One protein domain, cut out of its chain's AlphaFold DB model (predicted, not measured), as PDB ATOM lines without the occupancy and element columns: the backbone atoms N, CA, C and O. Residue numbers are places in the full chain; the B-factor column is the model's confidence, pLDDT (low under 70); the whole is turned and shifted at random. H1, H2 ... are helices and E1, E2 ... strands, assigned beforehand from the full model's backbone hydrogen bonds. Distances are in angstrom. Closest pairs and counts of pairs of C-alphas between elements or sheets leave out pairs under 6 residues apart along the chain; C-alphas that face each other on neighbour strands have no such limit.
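AT A GLANCE: This is residues 12 to 23 and 133 to 232 of the 620 residues of the protein "Tudor domain-containing protein" of Cryptotermes secundus (UniProt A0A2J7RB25). Look for two small sheets with the short helix H2 packed between them: at one end a strongly twisted sheet of E1, E4, E5 and E6 with H1 packed beside its strands, at the other a small sheet of E3, E2 and E7 whose hairpin E2 and E3 reaches away as an arm. The last helix, H3, leads off from E7 and only grazes the small sheet with its residues 218 to 224. The printed part has 112 residues, with three named helices and seven named strands in the order E1 E2 E3 H1 E4 E5 E6 H2 E7 H3, and its class is mixed, helices and strands. The larger sheet runs E1 E4 E5 E6, with E4, E5 and E6 antiparallel and E1 meeting E4 only at a point; the smaller runs E3 E2 E7, antiparallel. The whole is compact, with a radius of gyration of the C-alphas of 15.1 A, and its spans of 47 by 35 by 20 A make it only just flat.

IN THESE COORDINATES: Find the larger sheet first, with E5, residues 188 to 197, running 25.8 A from C-alpha 188 at (47.170, 18.044, 59.658). Before it comes E4, residues 177 to 185, 21.7 A long, and after it E6, residues 200 to 203. E1, residues 12 to 21, begins at C-alpha 12 at (62.563, 15.095, 56.281) and is 21.4 A long. In the smaller sheet find E2, residues 137 to 145, 22.5 A long, E3, residues 150 to 155, 16.0 A long, and E7, residues 214 to 216. H1 is residues 161 to 173, 18.4 A long, and H2 is residues 204 to 210. H3, residues 218 to 231, runs 20.2 A to C-alpha 231 at (33.095, 20.069, 68.909).

HOW THE PARTS SIT: Start at E4 and E5, a hairpin at 166 degrees, where N 180 and O 192 are 2.9 A apart, within hydrogen-bond range. E4 bends by 75 degrees at residue 182 and E5 by 64 degrees at residue 191. The hairpin E5 and E6 completes a meander, each strand the antiparallel neighbour of the one before; here N 202 and O 195 are 2.8 A apart. At the other edge, C-alphas 13 of E1 and 178 of E4 face each other at 4.2 A. H1 is on this sheet at a height of 6.2 A, over none of its strands; its closest C-alphas to E5 are those of Glu 173 and Val 197, 6.4 A apart. H2 is on this sheet too, where its closest C-alphas to E5 are those of Leu 193 and Leu 204, 5.6 A apart. H1 and H2 are close but not clearly touching, with the C-alphas of Ala 163 and Leu 208 closest at 7.6 A. H2 is also on the smaller sheet, over E7 at a height of 7.7 A, and runs across the strands at 66 degrees to E7 on the local plane. There look for N 138 of E2 and O 215 of E7, 3.0 A apart, and for N 143 of E2 and O 152 of E3 in the hairpin, 2.9 A apart. The pairing is staggered: E2 pairs with E7 over residues 137 to 139 and with E3 over 140 to 145. The closest C-alphas of E2 and H3 are those of Ile 137 and Phe 221, 6.6 A apart. In H1, H2 and H3 every O i to N i+4 pair is within hydrogen-bond range.

THE WHOLE: The two C-alphas farthest apart are those of Pro 13 and Lys 147, at 47.7 A. Look for the cut after residue 23: residues 24 to 132 are not printed, and C-alphas 23 and 133 are 5.6 A apart across it. Just beyond it, residues 133 to 134 pair with residues 190 to 191 of E5, parallel. Of the links that are printed whole, none is long. The mean pLDDT of the printed part is 92.8, and residues 230 to 232 are under 70.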
ATOM      1  N   PHE A  12      62.648  14.874  57.727       88.94
ATOM      2  CA  PHE A  12      62.563  15.095  56.281       88.94
ATOM      3  C   PHE A  12      62.537  16.591  55.963       88.94
ATOM      4  O   PHE A  12      61.880  17.343  56.683       88.94
ATOM      5  N   PRO A  13      63.242  17.046  54.912       92.00
ATOM      6  CA  PRO A  13      63.364  18.467  54.624       92.00
ATOM      7  C   PRO A  13      62.030  19.048  54.138       92.00
ATOM      8  O   PRO A  13      61.289  18.406  53.389       92.00
ATOM      9  N   VAL A  14      61.732  20.274  54.560       93.62
ATOM     10  CA  VAL A  14      60.521  21.031  54.205       93.62
ATOM     11  C   VAL A  14      60.870  22.496  53.931       93.62
ATOM     12  O   VAL A  14      61.928  22.982  54.320       93.62
ATOM     13  N   SER A  15      59.978  23.231  53.272       93.62
ATOM     14  CA  SER A  15      60.038  24.696  53.217       93.62
ATOM     15  C   SER A  15      58.884  25.282  54.015       93.62
ATOM     16  O   SER A  15      57.724  24.989  53.728       93.62
ATOM     17  N   VAL A  16      59.189  26.104  55.022       95.19
ATOM     18  CA  VAL A  16      58.177  26.816  55.813       95.19
ATOM     19  C   VAL A  16      57.689  28.023  55.017       95.19
ATOM     20  O   VAL A  16      58.468  28.908  54.681       95.19
ATOM     21  N   MET A  17      56.392  28.055  54.720       93.62
ATOM     22  CA  MET A  17      55.785  29.082  53.868       93.62
ATOM     23  C   MET A  17      55.081  30.171  54.678       93.62
ATOM     24  O   MET A  17      55.155  31.351  54.338       93.62
ATOM     25  N   HIS A  18      54.382  29.786  55.750       93.12
ATOM     26  CA  HIS A  18      53.626  30.718  56.587       93.12
ATOM     27  C   HIS A  18      53.440  30.177  58.012       93.12
ATOM     28  O   HIS A  18      52.960  29.061  58.204       93.12
ATOM     29  N   MET A  19      53.738  30.990  59.028       96.12
ATOM     30  CA  MET A  19      53.420  30.684  60.427       96.12
ATOM     31  C   MET A  19      52.002  31.161  60.764       96.12
ATOM     32  O   MET A  19      51.721  32.355  60.720       96.12
ATOM     33  N   VAL A  20      51.113  30.242  61.146       95.75
ATOM     34  CA  VAL A  20      49.769  30.568  61.656       95.75
ATOM     35  C   VAL A  20      49.845  30.997  63.125       95.75
ATOM     36  O   VAL A  20      49.225  31.977  63.523       95.75
ATOM     37  N   ASN A  21      50.621  30.270  63.929       96.94
ATOM     38  CA  ASN A  21      50.970  30.591  65.315       96.94
ATOM     39  C   ASN A  21      52.287  29.852  65.677       96.94
ATOM     40  O   ASN A  21      52.717  29.016  64.883       96.94
ATOM     41  N   PRO A  22      52.921  30.090  66.844       98.12
ATOM     42  CA  PRO A  22      54.183  29.439  67.244       98.12
ATOM     43  C   PRO A  22      54.226  27.903  67.196       98.12
ATOM     44  O   PRO A  22      55.307  27.334  67.193       98.12
ATOM     45  N   SER A  23      53.071  27.235  67.167       97.50
ATOM     46  CA  SER A  23      52.936  25.779  67.062       97.50
ATOM     47  C   SER A  23      52.313  25.300  65.754       97.50
ATOM     48  O   SER A  23      51.999  24.121  65.639       97.50
ATOM     49  N   VAL A 133      51.639  20.884  62.822       97.38
ATOM     50  CA  VAL A 133      51.359  21.258  64.209       97.38
ATOM     51  C   VAL A 133      52.431  20.649  65.110       97.38
ATOM     52  O   VAL A 133      52.694  19.447  65.029       97.38
ATOM     53  N   LEU A 134      53.039  21.466  65.972       97.75
ATOM     54  CA  LEU A 134      53.999  20.984  66.963       97.75
ATOM     55  C   LEU A 134      53.273  20.115  67.993       97.75
ATOM     56  O   LEU A 134      52.321  20.552  68.638       97.75
ATOM     57  N   TYR A 135      53.683  18.857  68.090       97.00
ATOM     58  CA  TYR A 135      52.987  17.836  68.859       97.00
ATOM     59  C   TYR A 135      53.383  17.859  70.339       97.00
ATOM     60  O   TYR A 135      54.564  17.908  70.671       97.00
ATOM     61  N   GLY A 136      52.395  17.761  71.232       96.75
ATOM     62  CA  GLY A 136      52.636  17.635  72.670       96.75
ATOM     63  C   GLY A 136      53.002  18.939  73.383       96.75
ATOM     64  O   GLY A 136      53.270  18.888  74.578       96.75
ATOM     65  N   ILE A 137      53.002  20.095  72.707       97.62
ATOM     66  CA  ILE A 137      53.247  21.396  73.350       97.62
ATOM     67  C   ILE A 137      51.974  22.220  73.522       97.62
ATOM     68  O   ILE A 137      51.128  22.288  72.633       97.62
ATOM     69  N   LEU A 138      51.886  22.912  74.655       97.62
ATOM     70  CA  LEU A 138      50.801  23.832  74.982       97.62
ATOM     71  C   LEU A 138      51.371  25.222  75.297       97.62
ATOM     72  O   LEU A 138      52.391  25.303  75.991       97.62
ATOM     73  N   PRO A 139      50.752  26.322  74.827       97.75
ATOM     74  CA  PRO A 139      51.212  27.662  75.164       97.75
ATOM     75  C   PRO A 139      51.111  27.904  76.669       97.75
ATOM     76  O   PRO A 139      50.168  27.462  77.325       97.75
ATOM     77  N   THR A 140      52.056  28.663  77.219       96.81
ATOM     78  CA  THR A 140      51.987  29.097  78.618       96.81
ATOM     79  C   THR A 140      51.867  30.605  78.745       96.81
ATOM     80  O   THR A 140      52.285  31.380  77.883       96.81
ATOM     81  N   THR A 141      51.300  31.023  79.871       94.94
ATOM     82  CA  THR A 141      51.305  32.409  80.325       94.94
ATOM     83  C   THR A 141      51.771  32.474  81.774       94.94
ATOM     84  O   THR A 141      51.731  31.474  82.497       94.94
ATOM     85  N   VAL A 142      52.196  33.658  82.202       92.50
ATOM     86  CA  VAL A 142      52.473  33.951  83.608       92.50
ATOM     87  C   VAL A 142      51.279  34.715  84.164       92.50
ATOM     88  O   VAL A 142      50.888  35.739  83.610       92.50
ATOM     89  N   ASP A 143      50.698  34.213  85.248       89.38
ATOM     90  CA  ASP A 143      49.531  34.795  85.911       89.38
ATOM     91  C   ASP A 143      49.754  34.857  87.429       89.38
ATOM     92  O   ASP A 143      50.611  34.156  87.970       89.38
ATOM     93  N   MET A 144      49.001  35.699  88.130       90.88
ATOM     94  CA  MET A 144      49.090  35.812  89.581       90.88
ATOM     95  C   MET A 144      48.282  34.698  90.252       90.88
ATOM     96  O   MET A 144      47.059  34.645  90.143       90.88
ATOM     97  N   ASP A 145      48.951  33.830  91.012       90.81
ATOM     98  CA  ASP A 145      48.259  32.954  91.952       90.81
ATOM     99  C   ASP A 145      47.868  33.762  93.192       90.81
ATOM    100  O   ASP A 145      48.697  34.058  94.055       90.81
ATOM    101  N   TYR A 146      46.583  34.104  93.275       89.81
ATOM    102  CA  TYR A 146      45.986  34.864  94.372       89.81
ATOM    103  C   TYR A 146      46.088  34.181  95.747       89.81
ATOM    104  O   TYR A 146      45.928  34.863  96.757       89.81
ATOM    105  N   LYS A 147      46.349  32.865  95.820       90.81
ATOM    106  CA  LYS A 147      46.548  32.162  97.101       90.81
ATOM    107  C   LYS A 147      47.936  32.416  97.674       90.81
ATOM    108  O   LYS A 147      48.071  32.677  98.866       90.81
ATOM    109  N   ASP A 148      48.950  32.372  96.813       91.19
ATOM    110  CA  ASP A 148      50.356  32.510  97.204       91.19
ATOM    111  C   ASP A 148      50.900  33.937  97.009       91.19
ATOM    112  O   ASP A 148      52.043  34.208  97.384       91.19
ATOM    113  N   MET A 149      50.112  34.831  96.394       91.25
ATOM    114  CA  MET A 149      50.506  36.175  95.936       91.25
ATOM    115  C   MET A 149      51.795  36.159  95.095       91.25
ATOM    116  O   MET A 149      52.658  37.031  95.205       91.25
ATOM    117  N   LYS A 150      51.935  35.131  94.250       93.19
ATOM    118  CA  LYS A 150      53.116  34.885  93.412       93.19
ATOM    119  C   LYS A 150      52.721  34.715  91.957       93.19
ATOM    120  O   LYS A 150      51.721  34.075  91.648       93.19
ATOM    121  N   MET A 151      53.559  35.232  91.066       92.19
ATOM    122  CA  MET A 151      53.464  34.933  89.643       92.19
ATOM    123  C   MET A 151      53.792  33.452  89.424       92.19
ATOM    124  O   MET A 151      54.868  32.994  89.809       92.19
ATOM    125  N   LYS A 152      52.863  32.704  88.827       90.75
ATOM    126  CA  LYS A 152      53.031  31.300  88.443       90.75
ATOM    127  C   LYS A 152      52.804  31.140  86.948       90.75
ATOM    128  O   LYS A 152      51.953  31.800  86.351       90.75
ATOM    129  N   ARG A 153      53.561  30.228  86.345       90.31
ATOM    130  CA  ARG A 153      53.340  29.794  84.968       90.31
ATOM    131  C   ARG A 153      52.175  28.810  84.929       90.31
ATOM    132  O   ARG A 153      52.102  27.911  85.763       90.31
ATOM    133  N   LYS A 154      51.277  28.977  83.962       93.19
ATOM    134  CA  LYS A 154      50.154  28.066  83.704       93.19
ATOM    135  C   LYS A 154      49.967  27.857  82.204       93.19
ATOM    136  O   LYS A 154      50.365  28.710  81.411       93.19
ATOM    137  N   VAL A 155      49.326  26.749  81.834       95.06
ATOM    138  CA  VAL A 155      48.818  26.548  80.469       95.06
ATOM    139  C   VAL A 155      47.832  27.671  80.133       95.06
ATOM    140  O   VAL A 155      47.017  28.077  80.967       95.06
ATOM    141  N   ALA A 156      47.946  28.203  78.923       94.12
ATOM    142  CA  ALA A 156      47.078  29.223  78.359       94.12
ATOM    143  C   ALA A 156      46.285  28.639  77.185       94.12
ATOM    144  O   ALA A 156      46.710  27.674  76.567       94.12
ATOM    145  N   SER A 157      45.164  29.264  76.826       91.88
ATOM    146  CA  SER A 157      44.424  28.927  75.600       91.88
ATOM    147  C   SER A 157      44.991  29.594  74.341       91.88
ATOM    148  O   SER A 157      44.619  29.234  73.231       91.88
ATOM    149  N   ASN A 158      45.865  30.594  74.503       94.75
ATOM    150  CA  ASN A 158      46.382  31.431  73.424       94.75
ATOM    151  C   ASN A 158      47.895  31.625  73.553       94.75
ATOM    152  O   ASN A 158      48.428  31.784  74.652       94.75
ATOM    153  N   TRP A 159      48.574  31.689  72.409       97.38
ATOM    154  CA  TRP A 159      49.996  32.015  72.329       97.38
ATOM    155  C   TRP A 159      50.266  33.479  72.682       97.38
ATOM    156  O   TRP A 159      49.554  34.383  72.243       97.38
ATOM    157  N   THR A 160      51.336  33.734  73.437       96.44
ATOM    158  CA  THR A 160      51.743  35.110  73.749       96.44
ATOM    159  C   THR A 160      52.378  35.795  72.525       96.44
ATOM    160  O   THR A 160      53.089  35.147  71.750       96.44
ATOM    161  N   PRO A 161      52.236  37.128  72.363       96.50
ATOM    162  CA  PRO A 161      52.927  37.865  71.299       96.50
ATOM    163  C   PRO A 161      54.460  37.767  71.367       96.50
ATOM    164  O   PRO A 161      55.141  37.964  70.362       96.50
ATOM    165  N   ALA A 162      55.020  37.467  72.545       97.06
ATOM    166  CA  ALA A 162      56.449  37.221  72.719       97.06
ATOM    167  C   ALA A 162      56.883  35.905  72.051       97.06
ATOM    168  O   ALA A 162      57.834  35.928  71.272       97.06
ATOM    169  N   ALA A 163      56.135  34.813  72.253       98.06
ATOM    170  CA  ALA A 163      56.362  33.545  71.558       98.06
ATOM    171  C   ALA A 163      56.240  33.705  70.031       98.06
ATOM    172  O   ALA A 163      57.099  33.239  69.288       98.06
ATOM    173  N   GLY A 164      55.224  34.446  69.564       98.06
ATOM    174  CA  GLY A 164      55.051  34.786  68.144       98.06
ATOM    175  C   GLY A 164      56.261  35.496  67.535       98.06
ATOM    176  O   GLY A 164      56.730  35.113  66.466       98.06
ATOM    177  N   ARG A 165      56.807  36.505  68.227       98.31
ATOM    178  CA  ARG A 165      58.022  37.207  67.780       98.31
ATOM    179  C   ARG A 165      59.271  36.330  67.841       98.31
ATOM    180  O   ARG A 165      60.099  36.439  66.945       98.31
ATOM    181  N   PHE A 166      59.401  35.484  68.863       98.00
ATOM    182  CA  PHE A 166      60.530  34.566  69.010       98.00
ATOM    183  C   PHE A 166      60.602  33.574  67.845       98.00
ATOM    184  O   PHE A 166      61.603  33.560  67.135       98.00
ATOM    185  N   VAL A 167      59.522  32.825  67.586       98.19
ATOM    186  CA  VAL A 167      59.491  31.855  66.480       98.19
ATOM    187  C   VAL A 167      59.666  32.550  65.138       98.19
ATOM    188  O   VAL A 167      60.440  32.081  64.312       98.19
ATOM    189  N   LYS A 168      59.016  33.702  64.921       97.38
ATOM    190  CA  LYS A 168      59.195  34.461  63.679       97.38
ATOM    191  C   LYS A 168      60.662  34.850  63.445       97.38
ATOM    192  O   LYS A 168      61.154  34.614  62.350       97.38
ATOM    193  N   LYS A 169      61.345  35.396  64.458       96.81
ATOM    194  CA  LYS A 169      62.771  35.749  64.369       96.81
ATOM    195  C   LYS A 169      63.619  34.517  64.047       96.81
ATOM    196  O   LYS A 169      64.449  34.576  63.153       96.81
ATOM    197  N   LEU A 170      63.363  33.402  64.732       96.19
ATOM    198  CA  LEU A 170      64.087  32.153  64.513       96.19
ATOM    199  C   LEU A 170      63.920  31.648  63.070       96.19
ATOM    200  O   LEU A 170      64.910  31.321  62.429       96.19
ATOM    201  N   LEU A 171      62.697  31.663  62.524       96.38
ATOM    202  CA  LEU A 171      62.430  31.312  61.121       96.38
ATOM    203  C   LEU A 171      63.110  32.271  60.125       96.38
ATOM    204  O   LEU A 171      63.538  31.825  59.067       96.38
ATOM    205  N   GLU A 172      63.205  33.567  60.443       95.31
ATOM    206  CA  GLU A 172      63.902  34.576  59.620       95.31
ATOM    207  C   GLU A 172      65.437  34.414  59.648       95.31
ATOM    208  O   GLU A 172      66.106  34.795  58.690       95.31
ATOM    209  N   GLU A 173      65.987  33.842  60.721       94.94
ATOM    210  CA  GLU A 173      67.417  33.535  60.889       94.94
ATOM    211  C   GLU A 173      67.794  32.125  60.392       94.94
ATOM    212  O   GLU A 173      68.980  31.801  60.330       94.94
ATOM    213  N   SER A 174      66.808  31.298  60.019       95.06
ATOM    214  CA  SER A 174      67.016  29.895  59.641       95.06
ATOM    215  C   SER A 174      67.214  29.687  58.139       95.06
ATOM    216  O   SER A 174      66.483  30.240  57.317       95.06
ATOM    217  N   THR A 175      68.157  28.819  57.769       90.50
ATOM    218  CA  THR A 175      68.465  28.473  56.366       90.50
ATOM    219  C   THR A 175      67.710  27.253  55.853       90.50
ATOM    220  O   THR A 175      67.259  27.246  54.707       90.50
ATOM    221  N   ASN A 176      67.566  26.227  56.688       93.56
ATOM    222  CA  ASN A 176      66.943  24.953  56.343       93.56
ATOM    223  C   ASN A 176      65.951  24.518  57.428       93.56
ATOM    224  O   ASN A 176      66.073  24.894  58.595       93.56
ATOM    225  N   PHE A 177      64.969  23.710  57.026       95.44
ATOM    226  CA  PHE A 177      63.908  23.218  57.900       95.44
ATOM    227  C   PHE A 177      63.670  21.731  57.659       95.44
ATOM    228  O   PHE A 177      63.638  21.279  56.512       95.44
ATOM    229  N   TRP A 178      63.417  20.981  58.729       95.94
ATOM    230  CA  TRP A 178      63.028  19.577  58.645       95.94
ATOM    231  C   TRP A 178      61.870  19.278  59.581       95.94
ATOM    232  O   TRP A 178      61.753  19.849  60.658       95.94
ATOM    233  N   LEU A 179      61.021  18.342  59.186       95.38
ATOM    234  CA  LEU A 179      59.898  17.875  59.980       95.38
ATOM    235  C   LEU A 179      60.179  16.460  60.483       95.38
ATOM    236  O   LEU A 179      60.549  15.572  59.719       95.38
ATOM    237  N   VAL A 180      59.981  16.240  61.778       94.44
ATOM    238  CA  VAL A 180      60.003  14.918  62.411       94.44
ATOM    239  C   VAL A 180      58.555  14.483  62.620       94.44
ATOM    240  O   VAL A 180      57.867  14.963  63.517       94.44
ATOM    241  N   TYR A 181      58.061  13.598  61.753       91.75
ATOM    242  CA  TYR A 181      56.675  13.117  61.793       91.75
ATOM    243  C   TYR A 181      56.382  12.287  63.054       91.75
ATOM    244  O   TYR A 181      57.093  11.320  63.332       91.75
ATOM    245  N   LYS A 182      55.275  12.595  63.746       91.06
ATOM    246  CA  LYS A 182      54.689  11.748  64.801       91.06
ATOM    247  C   LYS A 182      53.402  11.064  64.318       91.06
ATOM    248  O   LYS A 182      53.308   9.840  64.380       91.06
ATOM    249  N   LYS A 183      52.410  11.831  63.845       89.88
ATOM    250  CA  LYS A 183      51.102  11.321  63.371       89.88
ATOM    251  C   LYS A 183      50.390  12.306  62.433       89.88
ATOM    252  O   LYS A 183      50.813  13.449  62.301       89.88
ATOM    253  N   ASN A 184      49.275  11.906  61.821       86.00
ATOM    254  CA  ASN A 184      48.357  12.822  61.131       86.00
ATOM    255  C   ASN A 184      46.938  12.677  61.679       86.00
ATOM    256  O   ASN A 184      46.467  11.561  61.894       86.00
ATOM    257  N   ILE A 185      46.262  13.808  61.879       86.00
ATOM    258  CA  ILE A 185      44.848  13.873  62.247       86.00
ATOM    259  C   ILE A 185      44.183  14.939  61.371       86.00
ATOM    260  O   ILE A 185      44.658  16.069  61.284       86.00
ATOM    261  N   ARG A 186      43.066  14.581  60.718       81.88
ATOM    262  CA  ARG A 186      42.221  15.494  59.916       81.88
ATOM    263  C   ARG A 186      43.008  16.345  58.896       81.88
ATOM    264  O   ARG A 186      42.816  17.553  58.814       81.88
ATOM    265  N   LYS A 187      43.886  15.702  58.113       79.50
ATOM    266  CA  LYS A 187      44.789  16.322  57.116       79.50
ATOM    267  C   LYS A 187      45.880  17.245  57.694       79.50
ATOM    268  O   LYS A 187      46.616  17.844  56.917       79.50
ATOM    269  N   LYS A 188      46.052  17.329  59.018       90.06
ATOM    270  CA  LYS A 188      47.170  18.044  59.658       90.06
ATOM    271  C   LYS A 188      48.239  17.061  60.109       90.06
ATOM    272  O   LYS A 188      47.922  16.041  60.724       90.06
ATOM    273  N   ILE A 189      49.499  17.374  59.828       93.69
ATOM    274  CA  ILE A 189      50.645  16.599  60.305       93.69
ATOM    275  C   ILE A 189      51.035  17.104  61.692       93.69
ATOM    276  O   ILE A 189      51.221  18.297  61.891       93.69
ATOM    277  N   TYR A 190      51.180  16.185  62.636       95.31
ATOM    278  CA  TYR A 190      51.647  16.432  63.991       95.31
ATOM    279  C   TYR A 190      53.061  15.867  64.122       95.31
ATOM    280  O   TYR A 190      53.315  14.720  63.740       95.31
ATOM    281  N   GLY A 191      53.984  16.670  64.638       95.81
ATOM    282  CA  GLY A 191      55.404  16.331  64.700       95.81
ATOM    283  C   GLY A 191      56.220  17.414  65.393       95.81
ATOM    284  O   GLY A 191      55.657  18.225  66.121       95.81
ATOM    285  N   ASP A 192      57.523  17.440  65.141       96.88
ATOM    286  CA  ASP A 192      58.409  18.545  65.522       96.88
ATOM    287  C   ASP A 192      58.998  19.218  64.278       96.88
ATOM    288  O   ASP A 192      59.209  18.557  63.259       96.88
ATOM    289  N   LEU A 193      59.266  20.519  64.357       97.44
ATOM    290  CA  LEU A 193      59.937  21.285  63.315       97.44
ATOM    291  C   LEU A 193      61.360  21.588  63.785       97.44
ATOM    292  O   LEU A 193      61.556  22.341  64.733       97.44
ATOM    293  N   PHE A 194      62.342  21.017  63.103       96.94
ATOM    294  CA  PHE A 194      63.746  21.352  63.275       96.94
ATOM    295  C   PHE A 194      64.116  22.501  62.343       96.94
ATOM    296  O   PHE A 194      63.687  22.535  61.185       96.94
ATOM    297  N   VAL A 195      64.924  23.426  62.850       96.12
ATOM    298  CA  VAL A 195      65.389  24.616  62.130       96.12
ATOM    299  C   VAL A 195      66.916  24.691  62.202       96.12
ATOM    300  O   VAL A 195      67.490  24.366  63.237       96.12
ATOM    301  N   GLU A 196      67.588  25.074  61.116       94.88
ATOM    302  CA  GLU A 196      69.046  25.284  61.114       94.88
ATOM    303  C   GLU A 196      69.383  26.746  61.378       94.88
ATOM    304  O   GLU A 196      69.040  27.606  60.568       94.88
ATOM    305  N   VAL A 197      70.106  27.011  62.467       92.50
ATOM    306  CA  VAL A 197      70.610  28.338  62.839       92.50
ATOM    307  C   VAL A 197      72.103  28.213  63.131       92.50
ATOM    308  O   VAL A 197      72.512  27.338  63.880       92.50
ATOM    309  N   GLU A 198      72.934  29.051  62.507       88.81
ATOM    310  CA  GLU A 198      74.402  29.058  62.690       88.81
ATOM    311  C   GLU A 198      75.107  27.692  62.447       88.81
ATOM    312  O   GLU A 198      76.230  27.467  62.897       88.81
ATOM    313  N   ASN A 199      74.503  26.830  61.612       84.88
ATOM    314  CA  ASN A 199      74.867  25.423  61.326       84.88
ATOM    315  C   ASN A 199      74.542  24.410  62.448       84.88
ATOM    316  O   ASN A 199      75.007  23.269  62.393       84.88
ATOM    317  N   GLU A 200      73.733  24.788  63.438       90.19
ATOM    318  CA  GLU A 200      73.182  23.890  64.457       90.19
ATOM    319  C   GLU A 200      71.699  23.598  64.175       90.19
ATOM    320  O   GLU A 200      70.937  24.482  63.774       90.19
ATOM    321  N   SER A 201      71.273  22.345  64.367       92.88
ATOM    322  CA  SER A 201      69.882  21.914  64.182       92.88
ATOM    323  C   SER A 201      69.100  21.998  65.489       92.88
ATOM    324  O   SER A 201      69.307  21.189  66.386       92.88
ATOM    325  N   LEU A 202      68.156  22.932  65.589       95.25
ATOM    326  CA  LEU A 202      67.386  23.180  66.807       95.25
ATOM    327  C   LEU A 202      65.966  22.613  66.694       95.25
ATOM    328  O   LEU A 202      65.245  22.926  65.744       95.25
ATOM    329  N   SER A 203      65.534  21.832  67.689       96.75
ATOM    330  CA  SER A 203      64.123  21.453  67.863       96.75
ATOM    331  C   SER A 203      63.304  22.672  68.296       96.75
ATOM    332  O   SER A 203      63.567  23.275  69.343       96.75
ATOM    333  N   LEU A 204      62.273  23.029  67.525       97.50
ATOM    334  CA  LEU A 204      61.408  24.157  67.865       97.50
ATOM    335  C   LEU A 204      60.542  23.873  69.101       97.50
ATOM    336  O   LEU A 204      60.260  24.795  69.871       97.50
ATOM    337  N   ILE A 205      60.158  22.612  69.332       97.88
ATOM    338  CA  ILE A 205      59.530  22.176  70.587       97.88
ATOM    339  C   ILE A 205      60.457  22.439  71.781       97.88
ATOM    340  O   ILE A 205      60.023  23.069  72.753       97.88
ATOM    341  N   ASN A 206      61.722  22.014  71.704       96.94
ATOM    342  CA  ASN A 206      62.679  22.176  72.798       96.94
ATOM    343  C   ASN A 206      62.986  23.652  73.062       96.94
ATOM    344  O   ASN A 206      62.984  24.071  74.221       96.94
ATOM    345  N   GLU A 207      63.165  24.467  72.022       97.25
ATOM    346  CA  GLU A 207      63.389  25.907  72.175       97.25
ATOM    347  C   GLU A 207      62.181  26.619  72.804       97.25
ATOM    348  O   GLU A 207      62.339  27.389  73.755       97.25
ATOM    349  N   LEU A 208      60.955  26.323  72.357       98.06
ATOM    350  CA  LEU A 208      59.741  26.896  72.950       98.06
ATOM    351  C   LEU A 208      59.551  26.502  74.420       98.06
ATOM    352  O   LEU A 208      59.095  27.333  75.209       98.06
ATOM    353  N   CYS A 209      59.904  25.273  74.801       97.38
ATOM    354  CA  CYS A 209      59.844  24.828  76.194       97.38
ATOM    355  C   CYS A 209      60.974  25.440  77.040       97.38
ATOM    356  O   CYS A 209      60.727  25.905  78.151       97.38
ATOM    357  N   THR A 210      62.193  25.528  76.500       96.62
ATOM    358  CA  THR A 210      63.383  26.059  77.193       96.62
ATOM    359  C   THR A 210      63.294  27.563  77.438       96.62
ATOM    360  O   THR A 210      63.687  28.038  78.500       96.62
ATOM    361  N   LYS A 211      62.723  28.335  76.501       96.38
ATOM    362  CA  LYS A 211      62.394  29.757  76.731       96.38
ATOM    363  C   LYS A 211      61.109  29.952  77.554       96.38
ATOM    364  O   LYS A 211      60.638  31.079  77.700       96.38
ATOM    365  N   GLU A 212      60.521  28.866  78.056       96.31
ATOM    366  CA  GLU A 212      59.257  28.825  78.786       96.31
ATOM    367  C   GLU A 212      58.073  29.491  78.048       96.31
ATOM    368  O   GLU A 212      57.151  30.018  78.671       96.31
ATOM    369  N   TYR A 213      58.059  29.501  76.714       97.62
ATOM    370  CA  TYR A 213      56.877  29.925  75.951       97.62
ATOM    371  C   TYR A 213      55.809  28.832  75.914       97.62
ATOM    372  O   TYR A 213      54.614  29.139  75.895       97.62
ATOM    373  N   ALA A 214      56.236  27.574  75.966       98.00
ATOM    374  CA  ALA A 214      55.389  26.395  75.987       98.00
ATOM    375  C   ALA A 214      55.705  25.483  77.182       98.00
ATOM    376  O   ALA A 214      56.721  25.645  77.856       98.00
ATOM    377  N   VAL A 215      54.830  24.510  77.421       96.94
ATOM    378  CA  VAL A 215      55.098  23.336  78.256       96.94
ATOM    379  C   VAL A 215      54.840  22.082  77.429       96.94
ATOM    380  O   VAL A 215      53.872  22.037  76.669       96.94
ATOM    381  N   TYR A 216      55.701  21.075  77.576       97.31
ATOM    382  CA  TYR A 216      55.502  19.768  76.958       97.31
ATOM    383  C   TYR A 216      54.632  18.875  77.851       97.31
ATOM    384  O   TYR A 216      54.963  18.630  79.011       97.31
ATOM    385  N   SER A 217      53.519  18.389  77.313       96.69
ATOM    386  CA  SER A 217      52.645  17.386  77.920       96.69
ATOM    387  C   SER A 217      51.827  16.714  76.816       96.69
ATOM    388  O   SER A 217      50.856  17.292  76.327       96.69
ATOM    389  N   GLU A 218      52.206  15.491  76.419       95.50
ATOM    390  CA  GLU A 218      51.408  14.714  75.457       95.50
ATOM    391  C   GLU A 218      49.978  14.484  75.984       95.50
ATOM    392  O   GLU A 218      49.028  14.663  75.237       95.50
ATOM    393  N   GLU A 219      49.812  14.177  77.275       95.81
ATOM    394  CA  GLU A 219      48.508  13.925  77.912       95.81
ATOM    395  C   GLU A 219      47.542  15.115  77.774       95.81
ATOM    396  O   GLU A 219      46.464  14.976  77.196       95.81
ATOM    397  N   LEU A 220      47.950  16.309  78.222       94.38
ATOM    398  CA  LEU A 220      47.105  17.505  78.132       94.38
ATOM    399  C   LEU A 220      46.868  17.940  76.675       94.38
ATOM    400  O   LEU A 220      45.799  18.458  76.352       94.38
ATOM    401  N   PHE A 221      47.842  17.722  75.787       94.94
ATOM    402  CA  PHE A 221      47.705  18.011  74.359       94.94
ATOM    403  C   PHE A 221      46.674  17.096  73.683       94.94
ATOM    404  O   PHE A 221      45.843  17.570  72.907       94.94
ATOM    405  N   GLU A 222      46.698  15.797  73.987       93.94
ATOM    406  CA  GLU A 222      45.725  14.832  73.468       93.94
ATOM    407  C   GLU A 222      44.323  15.109  74.026       93.94
ATOM    408  O   GLU A 222      43.358  15.105  73.264       93.94
ATOM    409  N   GLU A 223      44.200  15.469  75.310       93.06
ATOM    410  CA  GLU A 223      42.927  15.924  75.878       93.06
ATOM    411  C   GLU A 223      42.346  17.146  75.142       93.06
ATOM    412  O   GLU A 223      41.139  17.208  74.892       93.06
ATOM    413  N   GLU A 224      43.162  18.162  74.832       89.38
ATOM    414  CA  GLU A 224      42.704  19.310  74.039       89.38
ATOM    415  C   GLU A 224      42.291  18.883  72.629       89.38
ATOM    416  O   GLU A 224      41.239  19.297  72.135       89.38
ATOM    417  N   LEU A 225      43.067  18.002  72.001       88.38
ATOM    418  CA  LEU A 225      42.790  17.499  70.662       88.38
ATOM    419  C   LEU A 225      41.476  16.701  70.596       88.38
ATOM    420  O   LEU A 225      40.711  16.854  69.641       88.38
ATOM    421  N   GLU A 226      41.161  15.908  71.621       88.12
ATOM    422  CA  GLU A 226      39.866  15.236  71.774       88.12
ATOM    423  C   GLU A 226      38.714  16.229  71.972       88.12
ATOM    424  O   GLU A 226      37.684  16.111  71.297       88.12
ATOM    425  N   LYS A 227      38.895  17.261  72.812       86.56
ATOM    426  CA  LYS A 227      37.898  18.332  73.015       86.56
ATOM    427  C   LYS A 227      37.572  19.041  71.691       86.56
ATOM    428  O   LYS A 227      36.393  19.202  71.371       86.56
ATOM    429  N   TYR A 228      38.577  19.376  70.876       78.12
ATOM    430  CA  TYR A 228      38.372  19.919  69.523       78.12
ATOM    431  C   TYR A 228      37.692  18.921  68.574       78.12
ATOM    432  O   TYR A 228      36.825  19.304  67.786       78.12
ATOM    433  N   ASN A 229      38.052  17.635  68.640       73.00
ATOM    434  CA  ASN A 229      37.470  16.615  67.769       73.00
ATOM    435  C   ASN A 229      35.962  16.422  68.004       73.00
ATOM    436  O   ASN A 229      35.232  16.212  67.032       73.00
ATOM    437  N   MET A 230      35.506  16.540  69.254       66.38
ATOM    438  CA  MET A 230      34.099  16.401  69.655       66.38
ATOM    439  C   MET A 230      33.231  17.632  69.337       66.38
ATOM    440  O   MET A 230      32.012  17.507  69.252       66.38
ATOM    441  N   GLN A 231      33.829  18.814  69.147       56.22
ATOM    442  CA  GLN A 231      33.095  20.069  68.909       56.22
ATOM    443  C   GLN A 231      32.724  20.319  67.439       56.22
ATOM    444  O   GLN A 231      31.863  21.147  67.153       56.22
ATOM    445  N   THR A 232      33.330  19.597  66.495       45.78
ATOM    446  CA  THR A 232      32.958  19.649  65.073       45.78
ATOM    447  C   THR A 232      31.942  18.548  64.748       45.78
ATOM    448  O   THR A 232      32.317  17.369  64.811       45.78
TER     449      THR A 232